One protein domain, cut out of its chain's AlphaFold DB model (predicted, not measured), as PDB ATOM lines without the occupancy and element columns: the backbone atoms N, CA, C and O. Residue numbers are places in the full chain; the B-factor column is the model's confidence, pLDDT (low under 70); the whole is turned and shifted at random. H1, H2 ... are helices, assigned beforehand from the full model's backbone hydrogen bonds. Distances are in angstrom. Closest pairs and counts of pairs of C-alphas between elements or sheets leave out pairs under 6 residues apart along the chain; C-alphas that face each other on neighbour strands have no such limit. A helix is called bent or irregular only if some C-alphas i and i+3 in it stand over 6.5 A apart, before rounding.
ATOM      1  N   VAL A  10     213.784 168.908 145.494       90.69
ATOM      2  CA  VAL A  10     212.705 169.869 145.203       90.69
ATOM      3  C   VAL A  10     211.549 169.215 144.442       90.69
ATOM      4  O   VAL A  10     210.392 169.335 144.842       90.69
ATOM      5  N   GLY A  11     211.852 168.486 143.362       90.50
ATOM      6  CA  GLY A  11     210.836 167.796 142.564       90.50
ATOM      7  C   GLY A  11     210.101 166.722 143.369       90.50
ATOM      8  O   GLY A  11     208.884 166.588 143.251       90.50
ATOM      9  N   SER A  12     210.819 166.006 144.242       93.44
ATOM     10  CA  SER A  12     210.209 165.024 145.142       93.44
ATOM     11  C   SER A  12     209.279 165.666 146.176       93.44
ATOM     12  O   SER A  12     208.197 165.136 146.408       93.44
ATOM     13  N   GLY A  13     209.641 166.830 146.728       92.25
ATOM     14  CA  GLY A  13     208.789 167.580 147.654       92.25
ATOM     15  C   GLY A  13     207.506 168.077 146.989       92.25
ATOM     16  O   GLY A  13     206.415 167.855 147.510       92.25
ATOM     17  N   ILE A  14     207.621 168.641 145.780       91.88
ATOM     18  CA  ILE A  14     206.462 169.061 144.979       91.88
ATOM     19  C   ILE A  14     205.511 167.893 144.731       91.88
ATOM     20  O   ILE A  14     204.308 168.044 144.929       91.88
ATOM     21  N   PHE A  15     206.039 166.738 144.325       92.94
ATOM     22  CA  PHE A  15     205.215 165.559 144.094       92.94
ATOM     23  C   PHE A  15     204.507 165.113 145.375       92.94
ATOM     24  O   PHE A  15     203.284 165.025 145.379       92.94
ATOM     25  N   CYS A  16     205.246 164.868 146.464       94.62
ATOM     26  CA  CYS A  16     204.675 164.364 147.716       94.62
ATOM     27  C   CYS A  16     203.576 165.283 148.266       94.62
ATOM     28  O   CYS A  16     202.567 164.797 148.779       94.62
ATOM     29  N   ARG A  17     203.737 166.601 148.102       94.50
ATOM     30  CA  ARG A  17     202.763 167.601 148.542       94.50
ATOM     31  C   ARG A  17     201.395 167.433 147.890       94.50
ATOM     32  O   ARG A  17     200.401 167.457 148.606       94.50
ATOM     33  N   GLU A  18     201.341 167.270 146.570       92.81
ATOM     34  CA  GLU A  18     200.075 167.066 145.847       92.81
ATOM     35  C   GLU A  18     199.567 165.631 146.043       92.81
ATOM     36  O   GLU A  18     198.381 165.378 146.262       92.81
ATOM     37  N   ALA A  19     200.497 164.678 146.021       94.94
ATOM     38  CA  ALA A  19     200.232 163.253 146.055       94.94
ATOM     39  C   ALA A  19     199.572 162.790 147.364       94.94
ATOM     40  O   ALA A  19     198.795 161.837 147.339       94.94
ATOM     41  N   GLN A  20     199.785 163.491 148.486       95.69
ATOM     42  CA  GLN A  20     199.091 163.188 149.743       95.69
ATOM     43  C   GLN A  20     197.560 163.312 149.628       95.69
ATOM     44  O   GLN A  20     196.838 162.711 150.420       95.69
ATOM     45  N   GLY A  21     197.027 164.042 148.640       93.06
ATOM     46  CA  GLY A  21     195.586 164.091 148.373       93.06
ATOM     47  C   GLY A  21     195.017 162.741 147.922       93.06
ATOM     48  O   GLY A  21     193.888 162.408 148.272       93.06
ATOM     49  N   LEU A  22     195.827 161.935 147.230       94.44
ATOM     50  CA  LEU A  22     195.444 160.637 146.665       94.44
ATOM     51  C   LEU A  22     196.012 159.442 147.439       94.44
ATOM     52  O   LEU A  22     195.371 158.396 147.476       94.44
ATOM     53  N   TRP A  23     197.178 159.600 148.070       95.94
ATOM     54  CA  TRP A  23     197.832 158.580 148.894       95.94
ATOM     55  C   TRP A  23     197.915 159.050 150.348       95.94
ATOM     56  O   TRP A  23     198.842 159.787 150.711       95.94
ATOM     57  N   PRO A  24     196.942 158.667 151.194       93.75
ATOM     58  CA  PRO A  24     196.905 159.047 152.603       93.75
ATOM     59  C   PRO A  24     198.164 158.679 153.395       93.75
ATOM     60  O   PRO A  24     198.456 159.334 154.390       93.75
ATOM     61  N   GLU A  25     198.933 157.689 152.949       95.50
ATOM     62  CA  GLU A  25     200.193 157.243 153.552       95.50
ATOM     63  C   GLU A  25     201.280 158.322 153.527       95.50
ATOM     64  O   GLU A  25     202.217 158.281 154.322       95.50
ATOM     65  N   LEU A  26     201.157 159.310 152.637       95.31
ATOM     66  CA  LEU A  26     202.050 160.465 152.602       95.31
ATOM     67  C   LEU A  26     201.678 161.525 153.650       95.31
ATOM     68  O   LEU A  26     202.441 162.463 153.853       95.31
ATOM     69  N   ARG A  27     200.520 161.429 154.314       95.56
ATOM     70  CA  ARG A  27     200.051 162.475 155.231       95.56
ATOM     71  C   ARG A  27     200.679 162.340 156.626       95.56
ATOM     72  O   ARG A  27     200.763 161.235 157.160       95.56
ATOM     73  N   PRO A  28     200.978 163.466 157.297       97.19
ATOM     74  CA  PRO A  28     201.042 164.818 156.744       97.19
ATOM     75  C   PRO A  28     202.396 165.076 156.067       97.19
ATOM     76  O   PRO A  28     203.436 164.892 156.701       97.19
ATOM     77  N   PHE A  29     202.389 165.576 154.827       97.56
ATOM     78  CA  PHE A  29     203.613 166.000 154.142       97.56
ATOM     79  C   PHE A  29     203.652 167.519 153.964       97.56
ATOM     80  O   PHE A  29     202.771 168.108 153.335       97.56
ATOM     81  N   PHE A  30     204.722 168.124 154.475       97.50
ATOM     82  CA  PHE A  30     205.094 169.518 154.260       97.50
ATOM     83  C   PHE A  30     206.593 169.542 153.971       97.50
ATOM     84  O   PHE A  30     207.366 168.977 154.743       97.50
ATOM     85  N   ASP A  31     206.987 170.140 152.848       95.25
ATOM     86  CA  ASP A  31     208.399 170.348 152.530       95.25
ATOM     87  C   ASP A  31     208.982 171.503 153.364       95.25
ATOM     88  O   ASP A  31     208.243 172.289 153.963       95.25
ATOM     89  N   ASP A  32     210.314 171.603 153.409       95.19
ATOM     90  CA  ASP A  32     211.012 172.612 154.219       95.19
ATOM     91  C   ASP A  32     210.534 174.033 153.900       95.19
ATOM     92  O   ASP A  32     210.343 174.846 154.800       95.19
ATOM     93  N   ARG A  33     210.235 174.303 152.624       94.81
ATOM     94  CA  ARG A  33     209.732 175.599 152.165       94.81
ATOM     95  C   ARG A  33     208.343 175.919 152.719       94.81
ATOM     96  O   ARG A  33     208.078 177.062 153.077       94.81
ATOM     97  N   ALA A  34     207.444 174.937 152.790       96.62
ATOM     98  CA  ALA A  34     206.139 175.117 153.417       96.62
ATOM     99  C   ALA A  34     206.260 175.361 154.931       96.62
ATOM    100  O   ALA A  34     205.511 176.171 155.478       96.62
ATOM    101  N   LEU A  35     207.188 174.675 155.609       97.75
ATOM    102  CA  LEU A  35     207.423 174.848 157.048       97.75
ATOM    103  C   LEU A  35     208.050 176.210 157.375       97.75
ATOM    104  O   LEU A  35     207.649 176.845 158.350       97.75
ATOM    105  N   GLU A  36     208.988 176.670 156.549       97.25
ATOM    106  CA  GLU A  36     209.594 178.001 156.646       97.25
ATOM    107  C   GLU A  36     208.538 179.093 156.461       97.25
ATOM    108  O   GLU A  36     208.333 179.909 157.359       97.25
ATOM    109  N   ALA A  37     207.764 179.029 155.372       97.25
ATOM    110  CA  ALA A  37     206.694 179.987 155.119       97.25
ATOM    111  C   ALA A  37     205.628 179.988 156.227       97.25
ATOM    112  O   ALA A  37     205.099 181.044 156.567       97.25
ATOM    113  N   ALA A  38     205.318 178.830 156.826       98.12
ATOM    114  CA  ALA A  38     204.426 178.755 157.985       98.12
ATOM    115  C   ALA A  38     204.976 179.534 159.184       98.12
ATOM    116  O   ALA A  38     204.224 180.269 159.824       98.12
ATOM    117  N   SER A  39     206.276 179.408 159.459       97.44
ATOM    118  CA  SER A  39     206.942 180.155 160.526       97.44
ATOM    119  C   SER A  39     206.871 181.666 160.288       97.44
ATOM    120  O   SER A  39     206.569 182.414 161.215       97.44
ATOM    121  N   GLU A  40     207.101 182.121 159.054       96.75
ATOM    122  CA  GLU A  40     207.056 183.545 158.683       96.75
ATOM    123  C   GLU A  40     205.675 184.174 158.904       96.75
ATOM    124  O   GLU A  40     205.576 185.333 159.307       96.75
ATOM    125  N   VAL A  41     204.600 183.408 158.688       96.38
ATOM    126  CA  VAL A  41     203.219 183.877 158.894       96.38
ATOM    127  C   VAL A  41     202.661 183.562 160.290       96.38
ATOM    128  O   VAL A  41     201.466 183.738 160.529       96.38
ATOM    129  N   GLY A  42     203.500 183.096 161.223       97.38
ATOM    130  CA  GLY A  42     203.113 182.835 162.615       97.38
ATOM    131  C   GLY A  42     202.265 181.575 162.830       97.38
ATOM    132  O   GLY A  42     201.581 181.456 163.847       97.38
ATOM    133  N   LEU A  43     202.289 180.631 161.888       98.12
ATOM    134  CA  LEU A  43     201.648 179.323 162.014       98.12
ATOM    135  C   LEU A  43     202.610 178.285 162.629       98.12
ATOM    136  O   LEU A  43     203.823 178.500 162.671       98.12
ATOM    137  N   PRO A  44     202.103 177.129 163.106       98.25
ATOM    138  CA  PRO A  44     202.958 176.035 163.554       98.25
ATOM    139  C   PRO A  44     203.974 175.622 162.478       98.25
ATOM    140  O   PRO A  44     203.599 175.322 161.352       98.25
ATOM    141  N   SER A  45     205.249 175.503 162.838       95.31
ATOM    142  CA  SER A  45     206.346 175.144 161.921       95.31
ATOM    143  C   SER A  45     206.659 173.641 161.892       95.31
ATOM    144  O   SER A  45     207.775 173.218 161.602       95.31
ATOM    145  N   THR A  46     205.672 172.795 162.204       98.19
ATOM    146  CA  THR A  46     205.806 171.330 162.129       98.19
ATOM    147  C   THR A  46     204.674 170.732 161.309       98.19
ATOM    148  O   THR A  46     203.524 171.152 161.438       98.19
ATOM    149  N   ALA A  47     204.966 169.681 160.536       97.50
ATOM    150  CA  ALA A  47     203.962 168.990 159.723       97.50
ATOM    151  C   ALA A  47     202.749 168.526 160.551       97.50
ATOM    152  O   ALA A  47     201.603 168.719 160.154       97.50
ATOM    153  N   LYS A  48     202.988 167.976 161.750       98.12
ATOM    154  CA  LYS A  48     201.916 167.565 162.674       98.12
ATOM    155  C   LYS A  48     201.123 168.746 163.238       98.12
ATOM    156  O   LYS A  48     199.942 168.579 163.526       98.12
ATOM    157  N   GLY A  49     201.757 169.900 163.447       98.44
ATOM    158  CA  GLY A  49     201.083 171.115 163.904       98.44
ATOM    159  C   GLY A  49     200.163 171.679 162.827       98.44
ATOM    160  O   GLY A  49     198.988 171.917 163.087       98.44
ATOM    161  N   LEU A  50     200.671 171.794 161.599       98.44
ATOM    162  CA  LEU A  50     199.900 172.247 160.440       98.44
ATOM    163  C   LEU A  50     198.740 171.306 160.111       98.44
ATOM    164  O   LEU A  50     197.643 171.762 159.802       98.44
ATOM    165  N   ALA A  51     198.939 169.996 160.267       98.06
ATOM    166  CA  ALA A  51     197.900 169.003 160.013       98.06
ATOM    167  C   ALA A  51     196.687 169.089 160.952       98.06
ATOM    168  O   ALA A  51     195.672 168.452 160.694       98.06
ATOM    169  N   ARG A  52     196.777 169.857 162.043       98.31
ATOM    170  CA  ARG A  52     195.649 170.110 162.953       98.31
ATOM    171  C   ARG A  52     194.793 171.304 162.531       98.31
ATOM    172  O   ARG A  52     193.744 171.512 163.128       98.31
ATOM    173  N   LEU A  53     195.238 172.095 161.552       98.31
ATOM    174  CA  LEU A  53     194.553 173.319 161.124       98.31
ATOM    175  C   LEU A  53     193.454 173.062 160.092       98.31
ATOM    176  O   LEU A  53     192.547 173.878 159.953       98.31
ATOM    177  N   VAL A  54     193.552 171.958 159.351       98.12
ATOM    178  CA  VAL A  54     192.646 171.628 158.248       98.12
ATOM    179  C   VAL A  54     192.310 170.135 158.245       98.12
ATOM    180  O   VAL A  54     193.096 169.331 158.755       98.12
ATOM    181  N   PRO A  55     191.168 169.739 157.658       97.31
ATOM    182  CA  PRO A  55     190.867 168.340 157.376       97.31
ATOM    183  C   PRO A  55     191.961 167.652 156.528       97.31
ATOM    184  O   PRO A  55     192.636 168.322 155.742       97.31
ATOM    185  N   PRO A  56     192.149 166.320 156.644       95.25
ATOM    186  CA  PRO A  56     193.206 165.594 155.930       95.25
ATOM    187  C   PRO A  56     193.208 165.760 154.400       95.25
ATOM    188  O   PRO A  56     194.265 165.696 153.777       95.25
ATOM    189  N   ASP A  57     192.041 165.947 153.792       95.44
ATOM    190  CA  ASP A  57     191.837 166.182 152.358       95.44
ATOM    191  C   ASP A  57     192.284 167.581 151.900       95.44
ATOM    192  O   ASP A  57     192.642 167.763 150.737       95.44
ATOM    193  N   GLU A  58     192.376 168.542 152.820       97.38
ATOM    194  CA  GLU A  58     192.821 169.916 152.560       97.38
ATOM    195  C   GLU A  58     194.327 170.120 152.843       97.38
ATOM    196  O   GLU A  58     194.877 171.187 152.561       97.38
ATOM    197  N   LEU A  59     195.041 169.097 153.340       98.06
ATOM    198  CA  LEU A  59     196.495 169.155 153.569       98.06
ATOM    199  C   LEU A  59     197.312 169.542 152.321       98.06
ATOM    200  O   LEU A  59     198.179 170.413 152.455       98.06
ATOM    201  N   PRO A  60     197.049 168.992 151.110       97.56
ATOM    202  CA  PRO A  60     197.751 169.422 149.900       97.56
ATOM    203  C   PRO A  60     197.563 170.916 149.632       97.56
ATOM    204  O   PRO A  60     198.509 171.623 149.284       97.56
ATOM    205  N   ARG A  61     196.338 171.416 149.839       97.81
ATOM    206  CA  ARG A  61     195.990 172.817 149.600       97.81
ATOM    207  C   ARG A  61     196.687 173.738 150.592       97.81
ATOM    208  O   ARG A  61     197.233 174.754 150.165       97.81
ATOM    209  N   LEU A  62     196.709 173.384 151.879       98.00
ATOM    210  CA  LEU A  62     197.429 174.142 152.904       98.00
ATOM    211  C   LEU A  62     198.929 174.202 152.594       98.00
ATOM    212  O   LEU A  62     199.501 175.287 152.553       98.00
ATOM    213  N   ALA A  63     199.558 173.059 152.312       97.69
ATOM    214  CA  ALA A  63     200.977 173.013 151.975       97.69
ATOM    215  C   ALA A  63     201.296 173.858 150.725       97.69
ATOM    216  O   ALA A  63     202.248 174.637 150.724       97.69
ATOM    217  N   SER A  64     200.470 173.764 149.676       96.62
ATOM    218  CA  SER A  64     200.639 174.556 148.450       96.62
ATOM    219  C   SER A  64     200.425 176.052 148.679       96.62
ATOM    220  O   SER A  64     201.107 176.871 148.059       96.62
ATOM    221  N   ALA A  65     199.504 176.430 149.570       96.81
ATOM    222  CA  ALA A  65     199.284 177.820 149.950       96.81
ATOM    223  C   ALA A  65     200.498 178.412 150.682       96.81
ATOM    224  O   ALA A  65     200.908 179.518 150.339       96.81
ATOM    225  N   LEU A  66     201.107 177.663 151.607       97.19
ATOM    226  CA  LEU A  66     202.308 178.083 152.339       97.19
ATOM    227  C   LEU A  66     203.509 178.284 151.404       97.19
ATOM    228  O   LEU A  66     204.151 179.329 151.421       97.19
ATOM    229  N   VAL A  67     203.770 177.341 150.494       95.44
ATOM    230  CA  VAL A  67     204.847 177.509 149.498       95.44
ATOM    231  C   VAL A  67     204.634 178.768 148.649       95.44
ATOM    232  O   VAL A  67     205.586 179.482 148.336       95.44
ATOM    233  N   ARG A  68     203.381 179.057 148.275       95.38
ATOM    234  CA  ARG A  68     203.030 180.247 147.488       95.38
ATOM    235  C   ARG A  68     203.088 181.542 148.292       95.38
ATOM    236  O   ARG A  68     203.354 182.578 147.687       95.38
ATOM    237  N   SER A  69     202.838 181.523 149.601       95.19
ATOM    238  CA  SER A  69     202.978 182.724 150.431       95.19
ATOM    239  C   SER A  69     204.444 183.136 150.554       95.19
ATOM    240  O   SER A  69     204.740 184.305 150.342       95.19
ATOM    241  N   GLY A  70     205.358 182.177 150.731       91.25
ATOM    242  CA  GLY A  70     206.809 182.425 150.762       91.25
ATOM    243  C   GLY A  70     207.452 182.745 149.400       91.25
ATOM    244  O   GLY A  70     208.669 182.827 149.289       91.25
ATOM    245  N   LEU A  71     206.669 182.870 148.319       87.62
ATOM    246  CA  LEU A  71     207.143 183.353 147.010       87.62
ATOM    247  C   LEU A  71     206.907 184.858 146.810       87.62
ATOM    248  O   LEU A  71     207.365 185.406 145.812       87.62
TER     249      LEU A  71
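Overview. This is residues 10 to 71 of the 73 residues of the protein "Endonuclease" of Streptomyces sp. SID1034 (UniProt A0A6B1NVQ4). The longest helix, H4, lies along one side of a small helical body: H1 packs on its residues 60 to 64, running the opposite way at a tilt, and H2 crosses its residues 63 to 69 almost at a right angle. The short H3 sits near both H2 and H4, and a long link with no named element, residues 20 to 31, joins H1 to H2. The printed part has 62 residues with four named helices, H1, H2, H3 and H4 in that order, and no named strand; the class is all helix. It is compact, with a radius of gyration of the C-alphas of 10.3 A and spans of 28 by 25 by 14 A.

Arrangement. Start at the first printed residue, where H1 takes residues 10 to 19, and look ahead to H4, residues 56 to 69. H1 and H4 touch, and their closest C-alphas are those of Glu 18 and Pro 60, 5.2 A apart. They run opposite ways at a steep tilt of 36 degrees, only just past shallow; H4 touches H1 with residues 60 to 64 alone. Past the long link you reach H2, residues 32 to 40, which is near H1, with 6 pairs of C-alphas within 10 A. H2 and H4 touch and stand about perpendicular, at 73 degrees; their closest C-alphas are those of Ala 34 and Val 67, 4.8 A apart, and H4 touches H2 with residues 63 to 69 alone. Next comes H3, residues 47 to 50, close to H2 but not clearly touching: the closest C-alphas, of Leu 35 and Ala 47, are 7.3 A apart. H3 and H4 are near each other, with 5 pairs of C-alphas within 10 A, while H1 and H3 are apart. In H1 and H2 every O i to N i+4 pair is within hydrogen-bond range, in H4 8 of 10 are, and H3 is too short for such a pair, with 0 of its 1 O i to N i+3 pair within range.

Along the chain. Find C-alpha 10 at (212.705, 169.869, 145.203); from there H1 runs 14.1 A to C-alpha 19. H2 begins at C-alpha 32, at (211.012, 172.612, 154.219), and covers 12.5 A to C-alpha 40. H3 spans 5.3 A. H4 runs 20.5 A from C-alpha 56 to C-alpha 69 at (202.978, 182.724, 150.431); it is irregular, with C-alphas 57 and 60 7.2 A apart.

Size, cuts and confidence. The two C-alphas farthest apart are those of Leu 22 and Gly 42, at 28.4 A. The link from H1 to H2 is long, that from H2 to H3 is short and that from H3 to H4 is tight. The printed part has no cut, its mean pLDDT is 95.9, and no printed residue is under 70.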